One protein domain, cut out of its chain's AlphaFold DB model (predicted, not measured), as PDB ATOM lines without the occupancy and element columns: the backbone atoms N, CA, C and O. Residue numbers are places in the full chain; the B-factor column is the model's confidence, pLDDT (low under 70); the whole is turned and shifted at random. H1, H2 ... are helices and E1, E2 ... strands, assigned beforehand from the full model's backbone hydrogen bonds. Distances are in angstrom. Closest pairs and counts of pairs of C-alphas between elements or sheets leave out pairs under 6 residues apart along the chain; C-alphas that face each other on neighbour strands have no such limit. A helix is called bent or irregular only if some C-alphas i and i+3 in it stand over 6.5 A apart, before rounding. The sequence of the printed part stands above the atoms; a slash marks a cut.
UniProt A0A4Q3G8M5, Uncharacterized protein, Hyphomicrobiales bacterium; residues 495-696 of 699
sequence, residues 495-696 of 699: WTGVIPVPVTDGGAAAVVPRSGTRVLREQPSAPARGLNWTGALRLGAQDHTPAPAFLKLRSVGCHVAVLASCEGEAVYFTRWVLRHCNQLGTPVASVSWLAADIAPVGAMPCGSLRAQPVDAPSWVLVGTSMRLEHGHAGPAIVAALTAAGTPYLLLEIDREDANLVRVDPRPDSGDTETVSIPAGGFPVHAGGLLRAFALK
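What this domain is: This is residues 495 to 696 of the 699 residues of an uncharacterized protein of Hyphomicrobiales bacterium (UniProt A0A4Q3G8M5). One strongly twisted, branched sheet of eleven strands curls round helix H4, while the longer helix H2 covers E4 and E5 from outside the curl. The short H3 and H5 sit on the same face as H4, and two long links, residues 514 to 533 and 538 to 549, loop round the outside with the four-residue H1 between them. You are reading 202 residues with five named helices and eleven named strands, in the order E1 E2 H1 E3 E4 H2 E5 E6 E7 H3 H4 E8 E9 E10 E11 H5. The sheet has parallel and antiparallel pairs, and the class is mixed, helices and strands. The whole is compact, with a radius of gyration of the C-alphas of 15.6 A and spans of 44 by 40 by 32 A.

How they stand to each other: Start at E1, residues 495 to 504, which bends by 54 degrees at residue 498 and has staggered pairing. On one side of it find E5, residues 588 to 597, antiparallel, with N 498 and O 593 2.9 A apart, and E2, residues 509 to 513, also antiparallel, with N 504 and O 509 2.8 A apart; E1 and E2 form a hairpin. On the other side is E6, residues 608 to 614, parallel to E1, with N 499 and O 610 at 2.9 A. On the other side of E2 from E1 look for the edge strand E10, residues 672 to 676, antiparallel to E2, with N 512 and O 673 2.8 A apart; on the other side of E6 from E1 is the edge strand E11, residues 684 to 686, antiparallel to E6, with N 685 and O 609 2.8 A apart. From E5 the edge strand E3, residues 550 to 552, is antiparallel, N 551 to O 591 2.8 A, on the same side of E5 as E1. On the other side of E5 is E4, residues 558 to 564, parallel, N 592 to O 560 2.8 A. Next come E7, residues 619 to 623, parallel to E4, N 561 to O 620 2.8 A, and E8, residues 648 to 652, parallel to E7, N 621 to O 649 2.8 A. E8 and the edge strand E9, residues 660 to 663, form an antiparallel hairpin, N 650 to O 661 2.8 A. H2, residues 567 to 584, is on the sheet over E4 and E5 at a height of 8.3 A, and only just slantwise to the strands, at 31 degrees to E4 on the local plane. It has a kink of 52 degrees near residue 578 and is irregular, with C-alphas 579 and 582 7.8 A apart. E4, H2 and E5 are a strand-helix-strand unit, two parallel neighbour strands with a helix between, whose crossover is right-handed; so are E7, H3, H4 and E8. H4, residues 633 to 643, is 5.4 A from E2 at the closest C-alphas, Ala 640 and Pro 513. H3, residues 625 to 629, touches H4 only at the corner, closest at C-alphas 628 and 634, 4.7 A. H5, residues 691 to 694, is on the same face as H3 and H4; its closest C-alpha to E1 is Arg 691, 6.3 A from Trp 495. H1, residues 534 to 537, is not on the sheet and only just touches residues 572 to 576 of H2, with 3 pairs of C-alphas within 8 A, the closest being Ala 536 and Trp 576 at 6.3 A. H2 and H4 are apart. In H3 and H4 every O i to N i+4 pair is within hydrogen-bond range, in H2 11 of 14, and H1 and H5 are too short for such a pair.

Where its parts are: Find C-alpha 495 at (128.812, 150.273, 151.866), where E1 begins; it covers 24.2 A to C-alpha 504. E5 covers 26.1 A, E4 19.3 A, E6 18.4 A, H2 23.2 A and H4 15.6 A. C-alpha 633, where H4 begins, is at (134.008, 145.399, 147.092), and H5 ends at C-alpha 694, (134.347, 149.179, 156.218).

The domain as a whole: The C-alphas farthest apart are those of Ala 541 and Ser 669, 45.9 A. The printed part has no cut. The links E2 to H1 and H1 to E3 are long, with 20 and 12 residues. The mean pLDDT of the printed part is 90.7; residues 516 to 523, 541 to 544 and 669 are under 70.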
ATOM      1  N   TRP A 495     129.145 151.691 151.960       95.94
ATOM      2  CA  TRP A 495     128.812 150.273 151.866       95.94
ATOM      3  C   TRP A 495     127.590 149.946 152.729       95.94
ATOM      4  O   TRP A 495     127.580 150.232 153.931       95.94
ATOM      5  N   THR A 496     126.578 149.316 152.126       97.38
ATOM      6  CA  THR A 496     125.370 148.803 152.801       97.38
ATOM      7  C   THR A 496     124.936 147.441 152.247       97.38
ATOM      8  O   THR A 496     125.349 147.018 151.171       97.38
ATOM      9  N   GLY A 497     124.103 146.722 152.995       97.38
ATOM     10  CA  GLY A 497     123.722 145.340 152.737       97.38
ATOM     11  C   GLY A 497     124.551 144.371 153.571       97.38
ATOM     12  O   GLY A 497     124.676 144.512 154.792       97.38
ATOM     13  N   VAL A 498     125.093 143.350 152.920       97.56
ATOM     14  CA  VAL A 498     125.844 142.275 153.563       97.56
ATOM     15  C   VAL A 498     127.190 142.097 152.881       97.56
ATOM     16  O   VAL A 498     127.241 141.934 151.670       97.56
ATOM     17  N   ILE A 499     128.269 142.065 153.665       97.19
ATOM     18  CA  ILE A 499     129.577 141.587 153.203       97.19
ATOM     19  C   ILE A 499     129.624 140.086 153.493       97.19
ATOM     20  O   ILE A 499     129.754 139.696 154.658       97.19
ATOM     21  N   PRO A 500     129.453 139.218 152.487       97.50
ATOM     22  CA  PRO A 500     129.554 137.789 152.716       97.50
ATOM     23  C   PRO A 500     131.029 137.420 152.938       97.50
ATOM     24  O   PRO A 500     131.895 137.816 152.158       97.50
ATOM     25  N   VAL A 501     131.315 136.673 154.006       97.31
ATOM     26  CA  VAL A 501     132.675 136.234 154.364       97.31
ATOM     27  C   VAL A 501     132.732 134.702 154.402       97.31
ATOM     28  O   VAL A 501     131.852 134.085 155.014       97.31
ATOM     29  N   PRO A 502     133.699 134.061 153.718       97.44
ATOM     30  CA  PRO A 502     133.798 132.609 153.695       97.44
ATOM     31  C   PRO A 502     134.206 132.074 155.066       97.44
ATOM     32  O   PRO A 502     135.078 132.623 155.742       97.44
ATOM     33  N   VAL A 503     133.544 130.997 155.470       97.06
ATOM     34  CA  VAL A 503     133.768 130.315 156.746       97.06
ATOM     35  C   VAL A 503     134.911 129.307 156.623       97.06
ATOM     36  O   VAL A 503     134.997 128.573 155.642       97.06
ATOM     37  N   THR A 504     135.753 129.235 157.650       94.00
ATOM     38  CA  THR A 504     136.841 128.261 157.808       94.00
ATOM     39  C   THR A 504     136.726 127.539 159.155       94.00
ATOM     40  O   THR A 504     135.801 127.781 159.940       94.00
ATOM     41  N   ASP A 505     137.620 126.580 159.409       89.69
ATOM     42  CA  ASP A 505     137.725 125.854 160.684       89.69
ATOM     43  C   ASP A 505     136.402 125.236 161.165       89.69
ATOM     44  O   ASP A 505     136.020 125.323 162.332       89.69
ATOM     45  N   GLY A 506     135.661 124.630 160.231       87.62
ATOM     46  CA  GLY A 506     134.416 123.920 160.527       87.62
ATOM     47  C   GLY A 506     133.290 124.804 161.071       87.62
ATOM     48  O   GLY A 506     132.416 124.289 161.767       87.62
ATOM     49  N   GLY A 507     133.302 126.113 160.795       90.94
ATOM     50  CA  GLY A 507     132.263 127.030 161.275       90.94
ATOM     51  C   GLY A 507     132.712 128.022 162.338       90.94
ATOM     52  O   GLY A 507     131.925 128.896 162.693       90.94
ATOM     53  N   ALA A 508     133.926 127.883 162.875       94.19
ATOM     54  CA  ALA A 508     134.387 128.687 164.006       94.19
ATOM     55  C   ALA A 508     135.029 130.021 163.592       94.19
ATOM     56  O   ALA A 508     135.021 130.977 164.373       94.19
ATOM     57  N   ALA A 509     135.571 130.095 162.378       96.19
ATOM     58  CA  ALA A 509     136.292 131.257 161.882       96.19
ATOM     59  C   ALA A 509     135.777 131.699 160.507       96.19
ATOM     60  O   ALA A 509     135.096 130.951 159.806       96.19
ATOM     61  N   ALA A 510     136.080 132.938 160.138       96.69
ATOM     62  CA  ALA A 510     135.821 133.486 158.815       96.69
ATOM     63  C   ALA A 510     137.057 134.220 158.296       96.69
ATOM     64  O   ALA A 510     137.799 134.824 159.073       96.69
ATOM     65  N   VAL A 511     137.254 134.199 156.980       95.81
ATOM     66  CA  VAL A 511     138.301 134.991 156.326       95.81
ATOM     67  C   VAL A 511     137.724 136.351 155.949       95.81
ATOM     68  O   VAL A 511     136.765 136.439 155.181       95.81
ATOM     69  N   VAL A 512     138.318 137.417 156.476       94.19
ATOM     70  CA  VAL A 512     137.944 138.806 156.203       94.19
ATOM     71  C   VAL A 512     139.036 139.506 155.387       94.19
ATOM     72  O   VAL A 512     140.224 139.281 155.624       94.19
ATOM     73  N   PRO A 513     138.681 140.351 154.408       90.94
ATOM     74  CA  PRO A 513     139.665 141.119 153.654       90.94
ATOM     75  C   PRO A 513     140.163 142.335 154.443       90.94
ATOM     76  O   PRO A 513     139.367 143.058 155.041       90.94
ATOM     77  N   ARG A 514     141.476 142.598 154.400       88.25
ATOM     78  CA  ARG A 514     142.119 143.768 155.032       88.25
ATOM     79  C   ARG A 514     142.177 144.981 154.105       88.25
ATOM     80  O   ARG A 514     142.086 146.119 154.571       88.25
ATOM     81  N   SER A 515     142.260 144.760 152.792       81.62
ATOM     82  CA  SER A 515     142.068 145.808 151.790       81.62
ATOM     83  C   SER A 515     141.259 145.330 150.588       81.62
ATOM     84  O   SER A 515     141.083 144.139 150.349       81.62
ATOM     85  N   GLY A 516     140.759 146.298 149.820       63.44
ATOM     86  CA  GLY A 516     140.189 146.078 148.492       63.44
ATOM     87  C   GLY A 516     141.183 146.444 147.394       63.44
ATOM     88  O   GLY A 516     140.780 147.067 146.412       63.44
ATOM     89  N   THR A 517     142.485 146.205 147.599       66.69
ATOM     90  CA  THR A 517     143.483 146.460 146.552       66.69
ATOM     91  C   THR A 517     143.282 145.503 145.380       66.69
ATOM     92  O   THR A 517     142.823 144.374 145.538       66.69
ATOM     93  N   ARG A 518     143.563 145.997 144.169       59.88
ATOM     94  CA  ARG A 518     143.307 145.277 142.921       59.88
ATOM     95  C   ARG A 518     144.131 143.989 142.899       59.88
ATOM     96  O   ARG A 518     145.345 144.039 142.719       59.88
ATOM     97  N   VAL A 519     143.465 142.848 143.056       55.97
ATOM     98  CA  VAL A 519     144.087 141.544 142.824       55.97
ATOM     99  C   VAL A 519     144.317 141.430 141.318       55.97
ATOM    100  O   VAL A 519     143.383 141.581 140.526       55.97
ATOM    101  N   LEU A 520     145.572 141.238 140.904       52.94
ATOM    102  CA  LEU A 520     145.893 140.895 139.519       52.94
ATOM    103  C   LEU A 520     145.083 139.648 139.161       52.94
ATOM    104  O   LEU A 520     145.195 138.650 139.865       52.94
ATOM    105  N   ARG A 521     144.253 139.733 138.111       55.72
ATOM    106  CA  ARG A 521     143.405 138.629 137.634       55.72
ATOM    107  C   ARG A 521     144.227 137.337 137.633       55.72
ATOM    108  O   ARG A 521     145.162 137.207 136.839       55.72
ATOM    109  N   GLU A 522     143.895 136.407 138.525       61.16
ATOM    110  CA  GLU A 522     144.419 135.048 138.433       61.16
ATOM    111  C   GLU A 522     144.003 134.478 137.074       61.16
ATOM    112  O   GLU A 522     142.927 134.799 136.554       61.16
ATOM    113  N   GLN A 523     144.876 133.678 136.456       63.25
ATOM    114  CA  GLN A 523     144.543 133.092 135.164       63.25
ATOM    115  C   GLN A 523     143.289 132.217 135.312       63.25
ATOM    116  O   GLN A 523     143.250 131.367 136.206       63.25
ATOM    117  N   PRO A 524     142.269 132.407 134.457       71.69
ATOM    118  CA  PRO A 524     141.044 131.622 134.526       71.69
ATOM    119  C   PRO A 524     141.356 130.127 134.394       71.69
ATOM    120  O   PRO A 524     142.148 129.726 133.538       71.69
ATOM    121  N   SER A 525     140.731 129.294 135.232       70.81
ATOM    122  CA  SER A 525     140.997 127.846 135.262       70.81
ATOM    123  C   SER A 525     140.278 127.077 134.148       70.81
ATOM    124  O   SER A 525     140.613 125.927 133.862       70.81
ATOM    125  N   ALA A 526     139.300 127.713 133.497       73.38
ATOM    126  CA  ALA A 526     138.506 127.157 132.410       73.38
ATOM    127  C   ALA A 526     138.152 128.243 131.375       73.38
ATOM    128  O   ALA A 526     138.114 129.428 131.723       73.38
ATOM    129  N   PRO A 527     137.853 127.866 130.115       73.31
ATOM    130  CA  PRO A 527     137.341 128.808 129.127       73.31
ATOM    131  C   PRO A 527     136.039 129.448 129.621       73.31
ATOM    132  O   PRO A 527     135.159 128.770 130.157       73.31
ATOM    133  N   ALA A 528     135.934 130.761 129.436       80.44
ATOM    134  CA  ALA A 528     134.765 131.521 129.845       80.44
ATOM    135  C   ALA A 528     133.514 131.063 129.076       80.44
ATOM    136  O   ALA A 528     133.563 130.835 127.864       80.44
ATOM    137  N   ARG A 529     132.381 130.950 129.775       89.50
ATOM    138  CA  ARG A 529     131.066 130.674 129.175       89.50
ATOM    139  C   ARG A 529     130.306 131.989 128.989       89.50
ATOM    140  O   ARG A 529     130.423 132.876 129.827       89.50
ATOM    141  N   GLY A 530     129.520 132.107 127.919       90.44
ATOM    142  CA  GLY A 530     128.585 133.221 127.727       90.44
ATOM    143  C   GLY A 530     127.240 132.972 128.419       90.44
ATOM    144  O   GLY A 530     126.669 131.885 128.305       90.44
ATOM    145  N   LEU A 531     126.740 133.973 129.139       93.50
ATOM    146  CA  LEU A 531     125.391 134.068 129.691       93.50
ATOM    147  C   LEU A 531     124.844 135.465 129.384       93.50
ATOM    148  O   LEU A 531     125.271 136.441 129.992       93.50
ATOM    149  N   ASN A 532     123.858 135.579 128.492       93.94
ATOM    150  CA  ASN A 532     123.285 136.886 128.173       93.94
ATOM    151  C   ASN A 532     122.342 137.369 129.292       93.94
ATOM    152  O   ASN A 532     121.155 137.040 129.315       93.94
ATOM    153  N   TRP A 533     122.894 138.133 130.235       94.75
ATOM    154  CA  TRP A 533     122.172 138.770 131.341       94.75
ATOM    155  C   TRP A 533     122.089 140.295 131.192       94.75
ATOM    156  O   TRP A 533     121.675 140.970 132.130       94.75
ATOM    157  N   THR A 534     122.385 140.851 130.010       92.88
ATOM    158  CA  THR A 534     122.377 142.312 129.785       92.88
ATOM    159  C   THR A 534     120.990 142.938 129.929       92.88
ATOM    160  O   THR A 534     120.865 144.142 130.163       92.88
ATOM    161  N   GLY A 535     119.933 142.121 129.872       91.38
ATOM    162  CA  GLY A 535     118.576 142.522 130.242       91.38
ATOM    163  C   GLY A 535     118.452 143.005 131.694       91.38
ATOM    164  O   GLY A 535     117.604 143.849 131.961       91.38
ATOM    165  N   ALA A 536     119.336 142.562 132.599       92.25
ATOM    166  CA  ALA A 536     119.413 143.036 133.983       92.25
ATOM    167  C   ALA A 536     119.816 144.509 134.095       92.25
ATOM    168  O   ALA A 536     119.747 145.071 135.178       92.25
ATOM    169  N   LEU A 537     120.259 145.145 133.010       92.25
ATOM    170  CA  LEU A 537     120.626 146.557 133.008       92.25
ATOM    171  C   LEU A 537     119.476 147.470 132.585       92.25
ATOM    172  O   LEU A 537     119.680 148.673 132.524       92.25
ATOM    173  N   ARG A 538     118.293 146.950 132.247       90.69
ATOM    174  CA  ARG A 538     117.150 147.759 131.798       90.69
ATOM    175  C   ARG A 538     115.966 147.541 132.717       90.69
ATOM    176  O   ARG A 538     115.645 146.400 133.027       90.69
ATOM    177  N   LEU A 539     115.276 148.611 133.096       89.94
ATOM    178  CA  LEU A 539     114.053 148.478 133.880       89.94
ATOM    179  C   LEU A 539     112.946 147.886 133.003       89.94
ATOM    180  O   LEU A 539     112.785 148.245 131.839       89.94
ATOM    181  N   GLY A 540     112.191 146.943 133.561       78.00
ATOM    182  CA  GLY A 540     111.084 146.279 132.883       78.00
ATOM    183  C   GLY A 540     109.897 146.111 133.822       78.00
ATOM    184  O   GLY A 540     110.076 146.074 135.036       78.00
ATOM    185  N   ALA A 541     108.691 145.990 133.262       58.97
ATOM    186  CA  ALA A 541     107.464 145.771 134.026       58.97
ATOM    187  C   ALA A 541     107.511 144.402 134.717       58.97
ATOM    188  O   ALA A 541     107.303 143.361 134.094       58.97
ATOM    189  N   GLN A 542     107.858 144.387 135.996       64.31
ATOM    190  CA  GLN A 542     108.011 143.167 136.769       64.31
ATOM    191  C   GLN A 542     107.467 143.385 138.182       64.31
ATOM    192  O   GLN A 542     107.458 144.496 138.693       64.31
ATOM    193  N   ASP A 543     106.989 142.311 138.807       60.62
ATOM    194  CA  ASP A 543     106.488 142.355 140.183       60.62
ATOM    195  C   ASP A 543     107.660 142.349 141.184       60.62
ATOM    196  O   ASP A 543     108.706 141.707 140.954       60.62
ATOM    197  N   HIS A 544     107.537 143.126 142.260       65.88
ATOM    198  CA  HIS A 544     108.689 143.734 142.921       65.88
ATOM    199  C   HIS A 544     108.577 143.805 144.458       65.88
ATOM    200  O   HIS A 544     108.625 144.869 145.068       65.88
ATOM    201  N   THR A 545     108.581 142.647 145.134       77.19
ATOM    202  CA  THR A 545     108.798 142.572 146.599       77.19
ATOM    203  C   THR A 545     110.287 142.699 146.967       77.19
ATOM    204  O   THR A 545     111.107 141.968 146.394       77.19
ATOM    205  N   PRO A 546     110.725 143.654 147.820       81.94
ATOM    206  CA  PRO A 546     112.147 143.872 148.141       81.94
ATOM    207  C   PRO A 546     112.835 142.613 148.683       81.94
ATOM    208  O   PRO A 546     112.349 141.999 149.629       81.94
ATOM    209  N   ALA A 547     113.957 142.215 148.075       85.94
ATOM    210  CA  ALA A 547     114.733 141.064 148.532       85.94
ATOM    211  C   ALA A 547     115.611 141.464 149.735       85.94
ATOM    212  O   ALA A 547     116.289 142.495 149.663       85.94
ATOM    213  N   PRO A 548     115.645 140.676 150.827       94.25
ATOM    214  CA  PRO A 548     116.509 140.980 151.964       94.25
ATOM    215  C   PRO A 548     117.990 140.910 151.563       94.25
ATOM    216  O   PRO A 548     118.354 140.156 150.661       94.25
ATOM    217  N   ALA A 549     118.850 141.651 152.272       96.69
ATOM    218  CA  ALA A 549     120.302 141.690 152.030       96.69
ATOM    219  C   ALA A 549     121.003 140.329 152.135       96.69
ATOM    220  O   ALA A 549     122.076 140.129 151.574       96.69
ATOM    221  N   PHE A 550     120.382 139.376 152.831       98.00
ATOM    222  CA  PHE A 550     120.769 137.974 152.810       98.00
ATOM    223  C   PHE A 550     119.522 137.094 152.797       98.00
ATOM    224  O   PHE A 550     118.626 137.267 153.625       98.00
ATOM    225  N   LEU A 551     119.491 136.128 151.884       97.25
ATOM    226  CA  LEU A 551     118.404 135.178 151.715       97.25
ATOM    227  C   LEU A 551     118.961 133.756 151.642       97.25
ATOM    228  O   LEU A 551     119.677 133.400 150.707       97.25
ATOM    229  N   LYS A 552     118.587 132.915 152.609       97.31
ATOM    230  CA  LYS A 552     118.856 131.475 152.562       97.31
ATOM    231  C   LYS A 552     117.714 130.774 151.828       97.31
ATOM    232  O   LYS A 552     116.560 130.907 152.219       97.31
ATOM    233  N   LEU A 553     118.044 130.033 150.775       96.44
ATOM    234  CA  LEU A 553     117.088 129.318 149.923       96.44
ATOM    235  C   LEU A 553     117.093 127.811 150.196       96.44
ATOM    236  O   LEU A 553     116.042 127.175 150.182       96.44
ATOM    237  N   ARG A 554     118.280 127.224 150.394       94.69
ATOM    238  CA  ARG A 554     118.494 125.777 150.558       94.69
ATOM    239  C   ARG A 554     119.641 125.510 151.536       94.69
ATOM    240  O   ARG A 554     120.350 126.426 151.946       94.69
ATOM    241  N   SER A 555     119.815 124.248 151.920       89.94
ATOM    242  CA  SER A 555     120.929 123.803 152.769       89.94
ATOM    243  C   SER A 555     122.223 123.537 151.998       89.94
ATOM    244  O   SER A 555     123.289 123.651 152.586       89.94
ATOM    245  N   VAL A 556     122.138 123.188 150.709       92.00
ATOM    246  CA  VAL A 556     123.283 122.790 149.873       92.00
ATOM    247  C   VAL A 556     123.203 123.482 148.516       92.00
ATOM    248  O   VAL A 556     122.117 123.606 147.942       92.00
ATOM    249  N   GLY A 557     124.349 123.940 148.013       96.00
ATOM    250  CA  GLY A 557     124.461 124.699 146.769       96.00
ATOM    251  C   GLY A 557     125.539 125.777 146.855       96.00
ATOM    252  O   GLY A 557     126.248 125.867 147.854       96.00
ATOM    253  N   CYS A 558     125.655 126.602 145.821       97.94
ATOM    254  CA  CYS A 558     126.546 127.755 145.837       97.94
ATOM    255  C   CYS A 558     125.938 128.937 146.604       97.94
ATOM    256  O   CYS A 558     124.712 129.062 146.732       97.94
ATOM    257  N   HIS A 559     126.796 129.840 147.066       98.62
ATOM    258  CA  HIS A 559     126.386 131.184 147.457       98.62
ATOM    259  C   HIS A 559     126.475 132.130 146.257       98.62
ATOM    260  O   HIS A 559     127.437 132.058 145.498       98.62
ATOM    261  N   VAL A 560     125.502 133.025 146.084       98.62
ATOM    262  CA  VAL A 560     125.594 134.116 145.105       98.62
ATOM    263  C   VAL A 560     125.749 135.444 145.839       98.62
ATOM    264  O   VAL A 560     124.885 135.804 146.633       98.62
ATOM    265  N   ALA A 561     126.825 136.175 145.564       98.50
ATOM    266  CA  ALA A 561     127.080 137.510 146.089       98.50
ATOM    267  C   ALA A 561     126.859 138.546 144.978       98.50
ATOM    268  O   ALA A 561     127.578 138.559 143.979       98.50
ATOM    269  N   VAL A 562     125.850 139.399 145.138       98.56
ATOM    270  CA  VAL A 562     125.510 140.457 144.179       98.56
ATOM    271  C   VAL A 562     126.170 141.768 144.592       98.56
ATOM    272  O   VAL A 562     125.972 142.242 145.708       98.56
ATOM    273  N   LEU A 563     126.923 142.370 143.678       97.44
ATOM    274  CA  LEU A 563     127.575 143.662 143.850       97.44
ATOM    275  C   LEU A 563     126.884 144.712 142.987       97.44
ATOM    276  O   LEU A 563     126.729 144.527 141.779       97.44
ATOM    277  N   ALA A 564     126.488 145.815 143.612       96.00
ATOM    278  CA  ALA A 564     125.710 146.862 142.964       96.00
ATOM    279  C   ALA A 564     126.138 148.268 143.403       96.00
ATOM    280  O   ALA A 564     126.831 148.457 144.403       96.00
ATOM    281  N   SER A 565     125.698 149.269 142.648       94.00
ATOM    282  CA  SER A 565     126.047 150.680 142.827       94.00
ATOM    283  C   SER A 565     125.178 151.429 143.832       94.00
ATOM    284  O   SER A 565     125.529 152.536 144.228       94.00
ATOM    285  N   CYS A 566     124.038 150.860 144.209       95.31
ATOM    286  CA  CYS A 566     123.140 151.357 145.248       95.31
ATOM    287  C   CYS A 566     122.229 150.212 145.715       95.31
ATOM    288  O   CYS A 566     122.177 149.151 145.087       95.31
ATOM    289  N   GLU A 567     121.483 150.409 146.803       95.88
ATOM    290  CA  GLU A 567     120.594 149.362 147.331       95.88
ATOM    291  C   GLU A 567     119.436 149.016 146.384       95.88
ATOM    292  O   GLU A 567     119.072 147.846 146.267       95.88
ATOM    293  N   GLY A 568     118.876 150.000 145.671       95.19
ATOM    294  CA  GLY A 568     117.839 149.751 144.664       95.19
ATOM    295  C   GLY A 568     118.329 148.816 143.553       95.19
ATOM    296  O   GLY A 568     117.643 147.858 143.194       95.19
ATOM    297  N   GLU A 569     119.555 149.035 143.075       95.38
ATOM    298  CA  GLU A 569     120.206 148.183 142.077       95.38
ATOM    299  C   GLU A 569     120.529 146.800 142.656       95.38
ATOM    300  O   GLU A 569     120.275 145.786 142.010       95.38
ATOM    301  N   ALA A 570     120.999 146.736 143.906       96.38
ATOM    302  CA  ALA A 570     121.289 145.485 144.603       96.38
ATOM    303  C   ALA A 570     120.045 144.588 144.710       96.38
ATOM    304  O   ALA A 570     120.090 143.394 144.390       96.38
ATOM    305  N   VAL A 571     118.910 145.174 145.099       95.56
ATOM    306  CA  VAL A 571     117.609 144.495 145.144       95.56
ATOM    307  C   VAL A 571     117.183 144.051 143.745       95.56
ATOM    308  O   VAL A 571     116.737 142.911 143.576       95.56
ATOM    309  N   TYR A 572     117.343 144.913 142.740       95.06
ATOM    310  CA  TYR A 572     116.977 144.615 141.359       95.06
ATOM    311  C   TYR A 572     117.783 143.438 140.783       95.06
ATOM    312  O   TYR A 572     117.201 142.436 140.351       95.06
ATOM    313  N   PHE A 573     119.113 143.491 140.867       95.75
ATOM    314  CA  PHE A 573     120.009 142.432 140.396       95.75
ATOM    315  C   PHE A 573     119.814 141.126 141.169       95.75
ATOM    316  O   PHE A 573     119.804 140.053 140.570       95.75
ATOM    317  N   THR A 574     119.564 141.186 142.480       96.44
ATOM    318  CA  THR A 574     119.249 139.992 143.284       96.44
ATOM    319  C   THR A 574     118.007 139.277 142.766       96.44
ATOM    320  O   THR A 574     117.999 138.055 142.627       96.44
ATOM    321  N   ARG A 575     116.947 140.013 142.414       93.75
ATOM    322  CA  ARG A 575     115.751 139.406 141.812       93.75
ATOM    323  C   ARG A 575     116.049 138.807 140.441       93.75
ATOM    324  O   ARG A 575     115.549 137.722 140.140       93.75
ATOM    325  N   TRP A 576     116.862 139.483 139.628       94.94
ATOM    326  CA  TRP A 576     117.296 138.951 138.336       94.94
ATOM    327  C   TRP A 576     118.016 137.610 138.501       94.94
ATOM    328  O   TRP A 576     117.640 136.633 137.851       94.94
ATOM    329  N   VAL A 577     118.974 137.542 139.432       95.81
ATOM    330  CA  VAL A 577     119.687 136.315 139.812       95.81
ATOM    331  C   VAL A 577     118.708 135.220 140.211       95.81
ATOM    332  O   VAL A 577     118.795 134.113 139.692       95.81
ATOM    333  N   LEU A 578     117.756 135.503 141.103       95.19
ATOM    334  CA  LEU A 578     116.814 134.492 141.593       95.19
ATOM    335  C   LEU A 578     115.966 133.886 140.465       95.19
ATOM    336  O   LEU A 578     115.704 132.685 140.480       95.19
ATOM    337  N   ARG A 579     115.580 134.683 139.464       94.06
ATOM    338  CA  ARG A 579     114.797 134.204 138.312       94.06
ATOM    339  C   ARG A 579     115.613 133.393 137.314       94.06
ATOM    340  O   ARG A 579     115.070 132.484 136.698       94.06
ATOM    341  N   HIS A 580     116.899 133.703 137.179       95.69
ATOM    342  CA  HIS A 580     117.790 133.077 136.200       95.69
ATOM    343  C   HIS A 580     118.802 132.114 136.839       95.69
ATOM    344  O   HIS A 580     119.718 131.636 136.171       95.69
ATOM    345  N   CYS A 581     118.648 131.790 138.127       95.62
ATOM    346  CA  CYS A 581     119.625 131.004 138.884       95.62
ATOM    347  C   CYS A 581     119.848 129.593 138.319       95.62
ATOM    348  O   CYS A 581     120.931 129.033 138.462       95.62
ATOM    349  N   ASN A 582     118.858 129.032 137.621       95.56
ATOM    350  CA  ASN A 582     118.975 127.755 136.920       95.56
ATOM    351  C   ASN A 582     120.034 127.769 135.801       95.56
ATOM    352  O   ASN A 582     120.595 126.721 135.487       95.56
ATOM    353  N   GLN A 583     120.350 128.933 135.229       95.69
ATOM    354  CA  GLN A 583     121.353 129.078 134.168       95.69
ATOM    355  C   GLN A 583     122.794 128.999 134.699       95.69
ATOM    356  O   GLN A 583     123.725 128.715 133.943       95.69
ATOM    357  N   LEU A 584     123.001 129.183 136.009       93.88
ATOM    358  CA  LEU A 584     124.327 129.126 136.632       93.88
ATOM    359  C   LEU A 584     124.936 127.714 136.604       93.88
ATOM    360  O   LEU A 584     126.146 127.569 136.730       93.88
ATOM    361  N   GLY A 585     124.129 126.670 136.381       92.44
ATOM    362  CA  GLY A 585     124.599 125.281 136.318       92.44
ATOM    363  C   GLY A 585     124.949 124.672 137.680       92.44
ATOM    364  O   GLY A 585     125.407 123.536 137.741       92.44
ATOM    365  N   THR A 586     124.700 125.398 138.771       91.69
ATOM    366  CA  THR A 586     124.832 124.925 140.150       91.69
ATOM    367  C   THR A 586     123.608 125.377 140.959       91.69
ATOM    368  O   THR A 586     123.110 126.486 140.740       91.69
ATOM    369  N   PRO A 587     123.053 124.540 141.854       96.50
ATOM    370  CA  PRO A 587     121.954 124.955 142.719       96.50
ATOM    371  C   PRO A 587     122.365 126.131 143.606       96.50
ATOM    372  O   PRO A 587     123.393 126.066 144.270       96.50
ATOM    373  N   VAL A 588     121.536 127.171 143.686       97.94
ATOM    374  CA  VAL A 588     121.777 128.299 144.598       97.94
ATOM    375  C   VAL A 588     121.234 127.972 145.990       97.94
ATOM    376  O   VAL A 588     120.035 127.730 146.158       97.94
ATOM    377  N   ALA A 589     122.113 127.966 146.994       97.94
ATOM    378  CA  ALA A 589     121.764 127.745 148.398       97.94
ATOM    379  C   ALA A 589     121.413 129.034 149.132       97.94
ATOM    380  O   ALA A 589     120.532 129.043 149.991       97.94
ATOM    381  N   SER A 590     122.100 130.124 148.814       98.50
ATOM    382  CA  SER A 590     121.853 131.427 149.417       98.50
ATOM    383  C   SER A 590     122.288 132.549 148.487       98.50
ATOM    384  O   SER A 590     123.130 132.345 147.614       98.50
ATOM    385  N   VAL A 591     121.703 133.725 148.684       98.38
ATOM    386  CA  VAL A 591     122.050 134.949 147.964       98.38
ATOM    387  C   VAL A 591     122.293 136.059 148.978       98.38
ATOM    388  O   VAL A 591     121.546 136.183 149.949       98.38
ATOM    389  N   SER A 592     123.334 136.852 148.772       98.56
ATOM    390  CA  SER A 592     123.564 138.114 149.468       98.56
ATOM    391  C   SER A 592     123.708 139.242 148.460       98.56
ATOM    392  O   SER A 592     123.993 139.001 147.284       98.56
ATOM    393  N   TRP A 593     123.526 140.471 148.924       98.38
ATOM    394  CA  TRP A 593     123.885 141.635 148.136       98.38
ATOM    395  C   TRP A 593     124.622 142.681 148.967       98.38
ATOM    396  O   TRP A 593     124.359 142.854 150.161       98.38
ATOM    397  N   LEU A 594     125.536 143.384 148.303       97.88
ATOM    398  CA  LEU A 594     126.337 144.483 148.826       97.88
ATOM    399  C   LEU A 594     126.237 145.659 147.853       97.88
ATOM    400  O   LEU A 594     126.558 145.532 146.668       97.88
ATOM    401  N   ALA A 595     125.795 146.803 148.359       96.88
ATOM    402  CA  ALA A 595     125.778 148.057 147.625       96.88
ATOM    403  C   ALA A 595     127.016 148.886 147.988       96.88
ATOM    404  O   ALA A 595     127.305 149.070 149.170       96.88
ATOM    405  N   ALA A 596     127.723 149.396 146.977       94.50
ATOM    406  CA  ALA A 596     128.815 150.357 147.108       94.50
ATOM    407  C   ALA A 596     128.406 151.680 146.441       94.50
ATOM    408  O   ALA A 596     128.540 151.861 145.225       94.50
ATOM    409  N   ASP A 597     127.854 152.587 147.245       93.44
ATOM    410  CA  ASP A 597     127.164 153.784 146.783       93.44
ATOM    411  C   ASP A 597     127.972 155.061 147.037       93.44
ATOM    412  O   ASP A 597     128.151 155.499 148.172       93.44
ATOM    413  N   ILE A 598     128.441 155.693 145.963       88.31
ATOM    414  CA  ILE A 598     129.128 156.990 146.026       88.31
ATOM    415  C   ILE A 598     128.180 158.153 146.370       88.31
ATOM    416  O   ILE A 598     128.604 159.200 146.858       88.31
ATOM    417  N   ALA A 599     126.885 157.983 146.101       85.19
ATOM    418  CA  ALA A 599     125.863 159.004 146.255       85.19
ATOM    419  C   ALA A 599     124.557 158.340 146.726       85.19
ATOM    420  O   ALA A 599     123.666 158.093 145.908       85.19
ATOM    421  N   PRO A 600     124.429 158.057 148.037       89.88
ATOM    422  CA  PRO A 600     123.286 157.375 148.640       89.88
ATOM    423  C   PRO A 600     122.063 158.297 148.756       89.88
ATOM    424  O   PRO A 600     121.594 158.664 149.836       89.88
ATOM    425  N   VAL A 601     121.565 158.702 147.590       89.12
ATOM    426  CA  VAL A 601     120.434 159.619 147.399       89.12
ATOM    427  C   VAL A 601     119.102 158.887 147.242       89.12
ATOM    428  O   VAL A 601     118.051 159.498 147.406       89.12
ATOM    429  N   GLY A 602     119.148 157.594 146.910       87.56
ATOM    430  CA  GLY A 602     117.966 156.751 146.759       87.56
ATOM    431  C   GLY A 602     117.426 156.229 148.085       87.56
ATOM    432  O   GLY A 602     118.013 156.432 149.156       87.56
ATOM    433  N   ALA A 603     116.308 155.517 148.013       90.75
ATOM    434  CA  ALA A 603     115.778 154.790 149.150       90.75
ATOM    435  C   ALA A 603     116.739 153.665 149.571       90.75
ATOM    436  O   ALA A 603     117.348 152.974 148.753       90.75
ATOM    437  N   MET A 604     116.849 153.474 150.886       91.69
ATOM    438  CA  MET A 604     117.714 152.471 151.510       91.69
ATOM    439  C   MET A 604     116.860 151.401 152.207       91.69
ATOM    440  O   MET A 604     116.581 151.524 153.410       91.69
ATOM    441  N   PRO A 605     116.372 150.383 151.468       90.81
ATOM    442  CA  PRO A 605     115.567 149.299 152.031       90.81
ATOM    443  C   PRO A 605     116.272 148.548 153.172       90.81
ATOM    444  O   PRO A 605     115.609 148.129 154.120       90.81
ATOM    445  N   CYS A 606     117.600 148.408 153.124       93.50
ATOM    446  CA  CYS A 606     118.417 147.899 154.221       93.50
ATOM    447  C   CYS A 606     118.952 149.045 155.088       93.50
ATOM    448  O   CYS A 606     118.672 149.078 156.288       93.50
ATOM    449  N   GLY A 607     119.702 149.987 154.504       93.31
ATOM    450  CA  GLY A 607     120.293 151.124 155.215       93.31
ATOM    451  C   GLY A 607     121.231 150.729 156.356       93.31
ATOM    452  O   GLY A 607     121.367 151.468 157.328       93.31
ATOM    453  N   SER A 608     121.830 149.543 156.296       95.50
ATOM    454  CA  SER A 608     122.782 149.043 157.292       95.50
ATOM    455  C   SER A 608     123.823 148.160 156.622       95.50
ATOM    456  O   SER A 608     123.592 147.691 155.513       95.50
ATOM    457  N   LEU A 609     124.955 147.934 157.280       97.06
ATOM    458  CA  LEU A 609     125.993 147.013 156.826       97.06
ATOM    459  C   LEU A 609     126.273 145.980 157.911       97.06
ATOM    460  O   LEU A 609     126.342 146.321 159.092       97.06
ATOM    461  N   ARG A 610     126.471 144.726 157.514       96.19
ATOM    462  CA  ARG A 610     126.982 143.672 158.398       96.19
ATOM    463  C   ARG A 610     127.807 142.662 157.613       96.19
ATOM    464  O   ARG A 610     127.517 142.421 156.441       96.19
ATOM    465  N   ALA A 611     128.767 142.019 158.264       97.00
ATOM    466  CA  ALA A 611     129.345 140.796 157.722       97.00
ATOM    467  C   ALA A 611     128.416 139.601 157.964       97.00
ATOM    468  O   ALA A 611     127.734 139.514 158.989       97.00
ATOM    469  N   GLN A 612     128.384 138.674 157.012       97.56
ATOM    470  CA  GLN A 612     127.632 137.430 157.125       97.56
ATOM    471  C   GLN A 612     128.561 136.253 156.836       97.56
ATOM    472  O   GLN A 612     129.000 136.115 155.694       97.56
ATOM    473  N   PRO A 613     128.834 135.381 157.823       97.44
ATOM    474  CA  PRO A 613     129.539 134.139 157.564       97.44
ATOM    475  C   PRO A 613     128.693 133.260 156.646       97.44
ATOM    476  O   PRO A 613     127.489 133.070 156.878       97.44
ATOM    477  N   VAL A 614     129.326 132.755 155.592       97.75
ATOM    478  CA  VAL A 614     128.719 131.886 154.588       97.75
ATOM    479  C   VAL A 614     129.585 130.644 154.408       97.75
ATOM    480  O   VAL A 614     130.723 130.712 153.951       97.75
ATOM    481  N   ASP A 615     128.996 129.500 154.741       96.62
ATOM    482  CA  ASP A 615     129.534 128.180 154.432       96.62
ATOM    483  C   ASP A 615     128.883 127.679 153.137       96.62
ATOM    484  O   ASP A 615     127.685 127.373 153.099       96.62
ATOM    485  N   ALA A 616     129.649 127.693 152.047       97.12
ATOM    486  CA  ALA A 616     129.214 127.192 150.752       97.12
ATOM    487  C   ALA A 616     130.402 126.600 149.979       97.12
ATOM    488  O   ALA A 616     131.450 127.241 149.891       97.12
ATOM    489  N   PRO A 617     130.238 125.427 149.335       96.12
ATOM    490  CA  PRO A 617     131.310 124.748 148.603       96.12
ATOM    491  C   PRO A 617     131.763 125.480 147.330       96.12
ATOM    492  O   PRO A 617     132.785 125.130 146.750       96.12
ATOM    493  N   SER A 618     130.973 126.438 146.839       97.06
ATOM    494  CA  SER A 618     131.323 127.287 145.698       97.06
ATOM    495  C   SER A 618     130.552 128.601 145.745       97.06
ATOM    496  O   SER A 618     129.486 128.683 146.365       97.06
ATOM    497  N   TRP A 619     131.092 129.627 145.094       98.12
ATOM    498  CA  TRP A 619     130.522 130.974 145.079       98.12
ATOM    499  C   TRP A 619     130.300 131.489 143.658       98.12
ATOM    500  O   TRP A 619     130.946 131.047 142.712       98.12
ATOM    501  N   VAL A 620     129.383 132.440 143.506       98.06
ATOM    502  CA  VAL A 620     129.175 133.204 142.272       98.06
ATOM    503  C   VAL A 620     129.132 134.680 142.638       98.06
ATOM    504  O   VAL A 620     128.246 135.097 143.379       98.06
ATOM    505  N   LEU A 621     130.071 135.469 142.132       97.88
ATOM    506  CA  LEU A 621     130.058 136.921 142.270       97.88
ATOM    507  C   LEU A 621     129.412 137.504 141.023       97.88
ATOM    508  O   LEU A 621     129.851 137.228 139.909       97.88
ATOM    509  N   VAL A 622     128.368 138.299 141.216       98.00
ATOM    510  CA  VAL A 622     127.574 138.890 140.137       98.00
ATOM    511  C   VAL A 622     127.674 140.404 140.236       98.00
ATOM    512  O   VAL A 622     127.403 140.967 141.294       98.00
ATOM    513  N   GLY A 623     128.027 141.070 139.144       96.31
ATOM    514  CA  GLY A 623     128.096 142.528 139.073       96.31
ATOM    515  C   GLY A 623     128.407 142.995 137.656       96.31
ATOM    516  O   GLY A 623     128.577 142.177 136.753       96.31
ATOM    517  N   THR A 624     128.476 144.306 137.444       94.44
ATOM    518  CA  THR A 624     129.020 144.841 136.188       94.44
ATOM    519  C   THR A 624     130.531 144.614 136.139       94.44
ATOM    520  O   THR A 624     131.193 144.572 137.182       94.44
ATOM    521  N   SER A 625     131.088 144.485 134.938       91.62
ATOM    522  CA  SER A 625     132.519 144.291 134.696       91.62
ATOM    523  C   SER A 625     133.356 145.338 135.430       91.62
ATOM    524  O   SER A 625     134.218 144.990 136.235       91.62
ATOM    525  N   MET A 626     133.006 146.619 135.293       87.44
ATOM    526  CA  MET A 626     133.671 147.716 136.000       87.44
ATOM    527  C   MET A 626     133.611 147.572 137.527       87.44
ATOM    528  O   MET A 626     134.597 147.847 138.209       87.44
ATOM    529  N   ARG A 627     132.493 147.111 138.104       89.25
ATOM    530  CA  ARG A 627     132.380 146.909 139.562       89.25
ATOM    531  C   ARG A 627     133.217 145.733 140.052       89.25
ATOM    532  O   ARG A 627     133.794 145.823 141.135       89.25
ATOM    533  N   LEU A 628     133.277 144.654 139.277       90.56
ATOM    534  CA  LEU A 628     134.062 143.469 139.614       90.56
ATOM    535  C   LEU A 628     135.568 143.725 139.466       90.56
ATOM    536  O   LEU A 628     136.340 143.301 140.322       90.56
ATOM    537  N   GLU A 629     135.981 144.440 138.416       84.00
ATOM    538  CA  GLU A 629     137.393 144.646 138.075       84.00
ATOM    539  C   GLU A 629     138.028 145.882 138.727       84.00
ATOM    540  O   GLU A 629     139.218 145.863 139.061       84.00
ATOM    541  N   HIS A 630     137.259 146.965 138.868       82.50
ATOM    542  CA  HIS A 630     137.753 148.275 139.305       82.50
ATOM    543  C   HIS A 630     137.122 148.770 140.610       82.50
ATOM    544  O   HIS A 630     137.665 149.679 141.231       82.50
ATOM    545  N   GLY A 631     136.010 148.173 141.058       87.38
ATOM    546  CA  GLY A 631     135.446 148.429 142.383       87.38
ATOM    547  C   GLY A 631     136.354 147.930 143.512       87.38
ATOM    548  O   GLY A 631     137.291 147.178 143.282       87.38
ATOM    549  N   HIS A 632     136.053 148.300 144.758       89.69
ATOM    550  CA  HIS A 632     136.780 147.777 145.928       89.69
ATOM    551  C   HIS A 632     136.100 146.580 146.594       89.69
ATOM    552  O   HIS A 632     136.774 145.734 147.174       89.69
ATOM    553  N   ALA A 633     134.772 146.495 146.504       92.19
ATOM    554  CA  ALA A 633     134.008 145.399 147.092       92.19
ATOM    555  C   ALA A 633     134.295 144.055 146.399       92.19
ATOM    556  O   ALA A 633     134.497 143.049 147.073       92.19
ATOM    557  N   GLY A 634     134.369 144.047 145.060       93.06
ATOM    558  CA  GLY A 634     134.677 142.850 144.268       93.06
ATOM    559  C   GLY A 634     136.032 142.239 144.627       93.06
ATOM    560  O   GLY A 634     136.057 141.109 145.119       93.06
ATOM    561  N   PRO A 635     137.143 142.983 144.478       91.44
ATOM    562  CA  PRO A 635     138.472 142.518 144.863       91.44
ATOM    563  C   PRO A 635     138.585 142.095 146.329       91.44
ATOM    564  O   PRO A 635     139.253 141.107 146.609       91.44
ATOM    565  N   ALA A 636     137.904 142.779 147.258       92.56
ATOM    566  CA  ALA A 636     137.904 142.391 148.669       92.56
ATOM    567  C   ALA A 636     137.271 141.001 148.888       92.56
ATOM    568  O   ALA A 636     137.855 140.152 149.560       92.56
ATOM    569  N   ILE A 637     136.107 140.728 148.286       94.88
ATOM    570  CA  ILE A 637     135.461 139.407 148.389       94.88
ATOM    571  C   ILE A 637     136.296 138.341 147.670       94.88
ATOM    572  O   ILE A 637     136.471 137.247 148.201       94.88
ATOM    573  N   VAL A 638     136.852 138.658 146.497       93.81
ATOM    574  CA  VAL A 638     137.757 137.758 145.765       93.81
ATOM    575  C   VAL A 638     138.970 137.385 146.618       93.81
ATOM    576  O   VAL A 638     139.271 136.203 146.738       93.81
ATOM    577  N   ALA A 639     139.619 138.356 147.266       92.31
ATOM    578  CA  ALA A 639     140.761 138.100 148.141       92.31
ATOM    579  C   ALA A 639     140.391 137.157 149.294       92.31
ATOM    580  O   ALA A 639     141.108 136.190 149.547       92.31
ATOM    581  N   ALA A 640     139.243 137.382 149.945       94.50
ATOM    582  CA  ALA A 640     138.756 136.511 151.013       94.50
ATOM    583  C   ALA A 640     138.478 135.076 150.524       94.50
ATOM    584  O   ALA A 640     138.835 134.114 151.202       94.50
ATOM    585  N   LEU A 641     137.885 134.912 149.336       95.00
ATOM    586  CA  LEU A 641     137.621 133.594 148.745       95.00
ATOM    587  C   LEU A 641     138.901 132.869 148.339       95.00
ATOM    588  O   LEU A 641     139.021 131.669 148.595       95.00
ATOM    589  N   THR A 642     139.858 133.588 147.750       93.12
ATOM    590  CA  THR A 642     141.165 133.038 147.385       93.12
ATOM    591  C   THR A 642     141.921 132.572 148.622       93.12
ATOM    592  O   THR A 642     142.371 131.428 148.657       93.12
ATOM    593  N   ALA A 643     141.982 133.390 149.676       93.12
ATOM    594  CA  ALA A 643     142.621 133.022 150.937       93.12
ATOM    595  C   ALA A 643     141.930 131.834 151.633       93.12
ATOM    596  O   ALA A 643     142.602 130.965 152.185       93.12
ATOM    597  N   ALA A 644     140.601 131.734 151.534       94.31
ATOM    598  CA  ALA A 644     139.844 130.579 152.016       94.31
ATOM    599  C   ALA A 644     139.980 129.325 151.126       94.31
ATOM    600  O   ALA A 644     139.457 128.270 151.486       94.31
ATOM    601  N   GLY A 645     140.611 129.414 149.949       94.19
ATOM    602  CA  GLY A 645     140.674 128.316 148.977       94.19
ATOM    603  C   GLY A 645     139.306 127.912 148.417       94.19
ATOM    604  O   GLY A 645     139.120 126.765 148.013       94.19
ATOM    605  N   THR A 646     138.327 128.821 148.426       94.81
ATOM    606  CA  THR A 646     136.951 128.528 148.011       94.81
ATOM    607  C   THR A 646     136.779 128.758 146.507       94.81
ATOM    608  O   THR A 646     136.966 129.888 146.062       94.81
ATOM    609  N   PRO A 647     136.373 127.755 145.706       95.75
ATOM    610  CA  PRO A 647     136.121 127.945 144.277       95.75
ATOM    611  C   PRO A 647     135.007 128.955 144.001       95.75
ATOM    612  O   PRO A 647     133.969 128.950 144.673       95.75
ATOM    613  N   TYR A 648     135.174 129.779 142.966       96.00
ATOM    614  CA  TYR A 648     134.170 130.777 142.606       96.00
ATOM    615  C   TYR A 648     134.026 131.012 141.099       96.00
ATOM    616  O   TYR A 648     134.896 130.700 140.285       96.00
ATOM    617  N   LEU A 649     132.868 131.559 140.734       95.75
ATOM    618  CA  LEU A 649     132.538 132.060 139.408       95.75
ATOM    619  C   LEU A 649     132.430 133.592 139.462       95.75
ATOM    620  O   LEU A 649     131.813 134.127 140.380       95.75
ATOM    621  N   LEU A 650     132.978 134.288 138.471       95.56
ATOM    622  CA  LEU A 650     132.745 135.714 138.228       95.56
ATOM    623  C   LEU A 650     131.747 135.854 137.079       95.56
ATOM    624  O   LEU A 650     131.985 135.282 136.017       95.56
ATOM    625  N   LEU A 651     130.647 136.578 137.292       96.44
ATOM    626  CA  LEU A 651     129.612 136.835 136.293       96.44
ATOM    627  C   LEU A 651     129.451 138.338 136.031       96.44
ATOM    628  O   LEU A 651     128.882 139.061 136.851       96.44
ATOM    629  N   GLU A 652     129.908 138.768 134.858       95.69
ATOM    630  CA  GLU A 652     129.817 140.142 134.351       95.69
ATOM    631  C   GLU A 652     128.483 140.335 133.608       95.69
ATOM    632  O   GLU A 652     128.299 139.865 132.482       95.69
ATOM    633  N   ILE A 653     127.504 140.985 134.241       95.31
ATOM    634  CA  ILE A 653     126.124 141.071 133.709       95.31
ATOM    635  C   ILE A 653     125.960 142.052 132.539       95.31
ATOM    636  O   ILE A 653     124.928 142.065 131.876       95.31
ATOM    637  N   ASP A 654     126.963 142.887 132.300       93.50
ATOM    638  CA  ASP A 654     127.037 143.906 131.252       93.50
ATOM    639  C   ASP A 654     127.709 143.417 129.965       93.50
ATOM    640  O   ASP A 654     127.831 144.176 129.003       93.50
ATOM    641  N   ARG A 655     128.083 142.134 129.914       92.12
ATOM    642  CA  ARG A 655     128.638 141.467 128.734       92.12
ATOM    643  C   ARG A 655     127.760 140.293 128.317       92.12
ATOM    644  O   ARG A 655     127.132 139.647 129.150       92.12
ATOM    645  N   GLU A 656     127.720 140.022 127.016       89.81
ATOM    646  CA  GLU A 656     126.912 138.930 126.451       89.81
ATOM    647  C   GLU A 656     127.703 137.620 126.350       89.81
ATOM    648  O   GLU A 656     127.163 136.547 126.626       89.81
ATOM    649  N   ASP A 657     128.999 137.723 126.043       88.69
ATOM    650  CA  ASP A 657     129.893 136.594 125.791       88.69
ATOM    651  C   ASP A 657     131.090 136.578 126.742       88.69
ATOM    652  O   ASP A 657     131.547 137.623 127.212       88.69
ATOM    653  N   ALA A 658     131.621 135.373 126.993       88.12
ATOM    654  CA  ALA A 658     132.801 135.136 127.832       88.12
ATOM    655  C   ALA A 658     132.734 135.826 129.213       88.12
ATOM    656  O   ALA A 658     133.753 136.229 129.768       88.12
ATOM    657  N   ASN A 659     131.525 135.954 129.759       92.50
ATOM    658  CA  ASN A 659     131.229 136.767 130.931       92.50
ATOM    659  C   ASN A 659     131.040 135.948 132.213       92.50
ATOM    660  O   ASN A 659     130.891 136.534 133.278       92.50
ATOM    661  N   LEU A 660     131.048 134.613 132.119       94.62
ATOM    662  CA  LEU A 660     131.097 133.705 133.257       94.62
ATOM    663  C   LEU A 660     132.453 132.997 133.306       94.62
ATOM    664  O   LEU A 660     132.727 132.096 132.504       94.62
ATOM    665  N   VAL A 661     133.280 133.378 134.275       93.12
ATOM    666  CA  VAL A 661     134.658 132.896 134.427       93.12
ATOM    667  C   VAL A 661     134.789 132.067 135.695       93.12
ATOM    668  O   VAL A 661     134.404 132.519 136.769       93.12
ATOM    669  N   ARG A 662     135.355 130.861 135.581       93.44
ATOM    670  CA  ARG A 662     135.679 130.015 136.734       93.44
ATOM    671  C   ARG A 662     137.091 130.273 137.231       93.44
ATOM    672  O   ARG A 662     138.031 130.338 136.435       93.44
ATOM    673  N   VAL A 663     137.210 130.357 138.551       92.31
ATOM    674  CA  VAL A 663     138.477 130.436 139.265       92.31
ATOM    675  C   VAL A 663     138.512 129.346 140.331       92.31
ATOM    676  O   VAL A 663     137.599 129.216 141.148       92.31
ATOM    677  N   ASP A 664     139.576 128.548 140.298       91.81
ATOM    678  CA  ASP A 664     139.896 127.557 141.324       91.81
ATOM    679  C   ASP A 664     141.134 128.071 142.075       91.81
ATOM    680  O   ASP A 664     142.263 127.815 141.638       91.81
ATOM    681  N   PRO A 665     140.942 128.871 143.141       90.06
ATOM    682  CA  PRO A 665     142.037 129.589 143.766       90.06
ATOM    683  C   PRO A 665     142.991 128.634 144.479       90.06
ATOM    684  O   PRO A 665     142.591 127.610 145.044       90.06
ATOM    685  N   ARG A 666     144.270 129.007 144.503       86.31
ATOM    686  CA  ARG A 666     145.236 128.414 145.428       86.31
ATOM    687  C   ARG A 666     145.225 129.257 146.701       86.31
ATOM    688  O   ARG A 666     145.338 130.472 146.567       86.31
ATOM    689  N   PRO A 667     145.108 128.655 147.900       83.25
ATOM    690  CA  PRO A 667     145.149 129.413 149.142       83.25
ATOM    691  C   PRO A 667     146.404 130.286 149.191       83.25
ATOM    692  O   PRO A 667     147.521 129.766 149.151       83.25
ATOM    693  N   ASP A 668     146.204 131.596 149.256       79.94
ATOM    694  CA  ASP A 668     147.260 132.588 149.420       79.94
ATOM    695  C   ASP A 668     146.955 133.411 150.668       79.94
ATOM    696  O   ASP A 668     145.827 133.862 150.872       79.94
ATOM    697  N   SER A 669     147.964 133.627 151.509       69.25
ATOM    698  CA  SER A 669     147.861 134.471 152.699       69.25
ATOM    699  C   SER A 669     147.947 135.950 152.321       69.25
ATOM    700  O   SER A 669     148.703 136.693 152.947       69.25
ATOM    701  N   GLY A 670     147.246 136.356 151.257       75.62
ATOM    702  CA  GLY A 670     147.206 137.724 150.755       75.62
ATOM    703  C   GLY A 670     146.658 138.704 151.795       75.62
ATOM    704  O   GLY A 670     146.649 138.438 152.993       75.62
ATOM    705  N   ASP A 671     146.168 139.862 151.357       84.88
ATOM    706  CA  ASP A 671     145.717 140.929 152.261       84.88
ATOM    707  C   ASP A 671     144.359 140.624 152.936       84.88
ATOM    708  O   ASP A 671     143.330 141.253 152.682       84.88
ATOM    709  N   THR A 672     144.360 139.597 153.780       91.50
ATOM    710  CA  THR A 672     143.219 138.997 154.470       91.50
ATOM    711  C   THR A 672     143.619 138.580 155.885       91.50
ATOM    712  O   THR A 672     144.802 138.500 156.224       91.50
ATOM    713  N   GLU A 673     142.629 138.322 156.729       94.38
ATOM    714  CA  GLU A 673     142.802 137.843 158.094       94.38
ATOM    715  C   GLU A 673     141.752 136.788 158.424       94.38
ATOM    716  O   GLU A 673     140.626 136.850 157.944       94.38
ATOM    717  N   THR A 674     142.119 135.803 159.239       95.06
ATOM    718  CA  THR A 674     141.159 134.835 159.776       95.06
ATOM    719  C   THR A 674     140.724 135.300 161.158       95.06
ATOM    720  O   THR A 674     141.547 135.381 162.068       95.06
ATOM    721  N   VAL A 675     139.435 135.594 161.315       95.62
ATOM    722  CA  VAL A 675     138.844 136.073 162.570       95.62
ATOM    723  C   VAL A 675     137.866 135.050 163.129       95.62
ATOM    724  O   VAL A 675     137.175 134.349 162.388       95.62
ATOM    725  N   SER A 676     137.791 134.953 164.457       96.00
ATOM    726  CA  SER A 676     136.785 134.115 165.116       96.00
ATOM    727  C   SER A 676     135.393 134.709 164.918       96.00
ATOM    728  O   SER A 676     135.193 135.905 165.127       96.00
ATOM    729  N   ILE A 677     134.416 133.878 164.557       95.50
ATOM    730  CA  ILE A 677     133.033 134.334 164.392       95.50
ATOM    731  C   ILE A 677     132.444 134.604 165.786       95.50
ATOM    732  O   ILE A 677     132.400 133.689 166.614       95.50
ATOM    733  N   PRO A 678     131.962 135.827 166.081       93.19
ATOM    734  CA  PRO A 678     131.394 136.120 167.391       93.19
ATOM    735  C   PRO A 678     130.133 135.287 167.647       93.19
ATOM    736  O   PRO A 678     129.331 135.068 166.741       93.19
ATOM    737  N   ALA A 679     129.893 134.892 168.902       90.88
ATOM    738  CA  ALA A 679     128.717 134.092 169.273       90.88
ATOM    739  C   ALA A 679     127.370 134.766 168.922       90.88
ATOM    740  O   ALA A 679     126.374 134.081 168.706       90.88
ATOM    741  N   GLY A 680     127.340 136.104 168.850       91.19
ATOM    742  CA  GLY A 680     126.182 136.899 168.419       91.19
ATOM    743  C   GLY A 680     126.173 137.271 166.931       91.19
ATOM    744  O   GLY A 680     125.297 138.021 166.504       91.19
ATOM    745  N   GLY A 681     127.133 136.773 166.148       92.19
ATOM    746  CA  GLY A 681     127.418 137.240 164.795       92.19
ATOM    747  C   GLY A 681     128.190 138.562 164.769       92.19
ATOM    748  O   GLY A 681     128.483 139.164 165.802       92.19
ATOM    749  N   PHE A 682     128.539 139.007 163.563       94.31
ATOM    750  CA  PHE A 682     129.205 140.293 163.363       94.31
ATOM    751  C   PHE A 682     128.275 141.470 163.705       94.31
ATOM    752  O   PHE A 682     127.052 141.354 163.545       94.31
ATOM    753  N   PRO A 683     128.833 142.608 164.156       93.81
ATOM    754  CA  PRO A 683     128.050 143.800 164.459       93.81
ATOM    755  C   PRO A 683     127.270 144.308 163.237       93.81
ATOM    756  O   PRO A 683     127.678 144.153 162.085       93.81
ATOM    757  N   VAL A 684     126.125 144.938 163.511       94.94
ATOM    758  CA  VAL A 684     125.309 145.619 162.501       94.94
ATOM    759  C   VAL A 684     125.554 147.119 162.601       94.94
ATOM    760  O   VAL A 684     125.260 147.745 163.620       94.94
ATOM    761  N   HIS A 685     126.040 147.710 161.517       94.62
ATOM    762  CA  HIS A 685     126.313 149.136 161.410       94.62
ATOM    763  C   HIS A 685     125.122 149.827 160.742       94.62
ATOM    764  O   HIS A 685     124.989 149.846 159.515       94.62
ATOM    765  N   ALA A 686     124.209 150.364 161.555       93.06
ATOM    766  CA  ALA A 686     123.094 151.174 161.062       93.06
ATOM    767  C   ALA A 686     123.625 152.414 160.322       93.06
ATOM    768  O   ALA A 686     124.472 153.122 160.856       93.06
ATOM    769  N   GLY A 687     123.117 152.678 159.119       91.31
ATOM    770  CA  GLY A 687     123.620 153.715 158.217       91.31
ATOM    771  C   GLY A 687     124.824 153.295 157.369       91.31
ATOM    772  O   GLY A 687     125.347 154.131 156.643       91.31
ATOM    773  N   GLY A 688     125.256 152.032 157.448       94.88
ATOM    774  CA  GLY A 688     126.393 151.507 156.693       94.88
ATOM    775  C   GLY A 688     127.752 151.991 157.202       94.88
ATOM    776  O   GLY A 688     127.855 152.584 158.276       94.88
ATOM    777  N   LEU A 689     128.804 151.728 156.425       94.31
ATOM    778  CA  LEU A 689     130.163 152.217 156.687       94.31
ATOM    779  C   LEU A 689     130.762 152.825 155.422       94.31
ATOM    780  O   LEU A 689     130.541 152.317 154.326       94.31
ATOM    781  N   LEU A 690     131.562 153.884 155.567       92.81
ATOM    782  CA  LEU A 690     132.378 154.368 154.452       92.81
ATOM    783  C   LEU A 690     133.453 153.330 154.130       92.81
ATOM    784  O   LEU A 690     134.040 152.743 155.041       92.81
ATOM    785  N   ARG A 691     133.772 153.157 152.848       90.25
ATOM    786  CA  ARG A 691     134.789 152.222 152.350       90.25
ATOM    787  C   ARG A 691     136.109 152.315 153.113       90.25
ATOM    788  O   ARG A 691     136.701 151.291 153.436       90.25
ATOM    789  N   ALA A 692     136.557 153.534 153.425       86.88
ATOM    790  CA  ALA A 692     137.795 153.786 154.168       86.88
ATOM    791  C   ALA A 692     137.857 153.099 155.551       86.88
ATOM    792  O   ALA A 692     138.950 152.909 156.095       86.88
ATOM    793  N   PHE A 693     136.699 152.737 156.107       89.56
ATOM    794  CA  PHE A 693     136.546 152.109 157.418       89.56
ATOM    795  C   PHE A 693     135.938 150.705 157.339       89.56
ATOM    796  O   PHE A 693     136.247 149.882 158.191       89.56
ATOM    797  N   ALA A 694     135.140 150.404 156.309       90.62
ATOM    798  CA  ALA A 694     134.347 149.179 156.218       90.62
ATOM    799  C   ALA A 694     135.155 147.897 156.462       90.62
ATOM    800  O   ALA A 694     134.726 147.063 157.245       90.62
ATOM    801  N   LEU A 695     136.332 147.762 155.844       89.69
ATOM    802  CA  LEU A 695     137.172 146.566 155.991       89.69
ATOM    803  C   LEU A 695     137.906 146.493 157.333       89.69
ATOM    804  O   LEU A 695     138.123 145.406 157.853       89.69
ATOM    805  N   LYS A 696     138.253 147.643 157.919       89.56
ATOM    806  CA  LYS A 696     138.925 147.694 159.225       89.56
ATOM    807  C   LYS A 696     138.004 147.264 160.359       89.56
ATOM    808  O   LYS A 696     138.489 146.716 161.329       89.56
TER     809      LYS A 696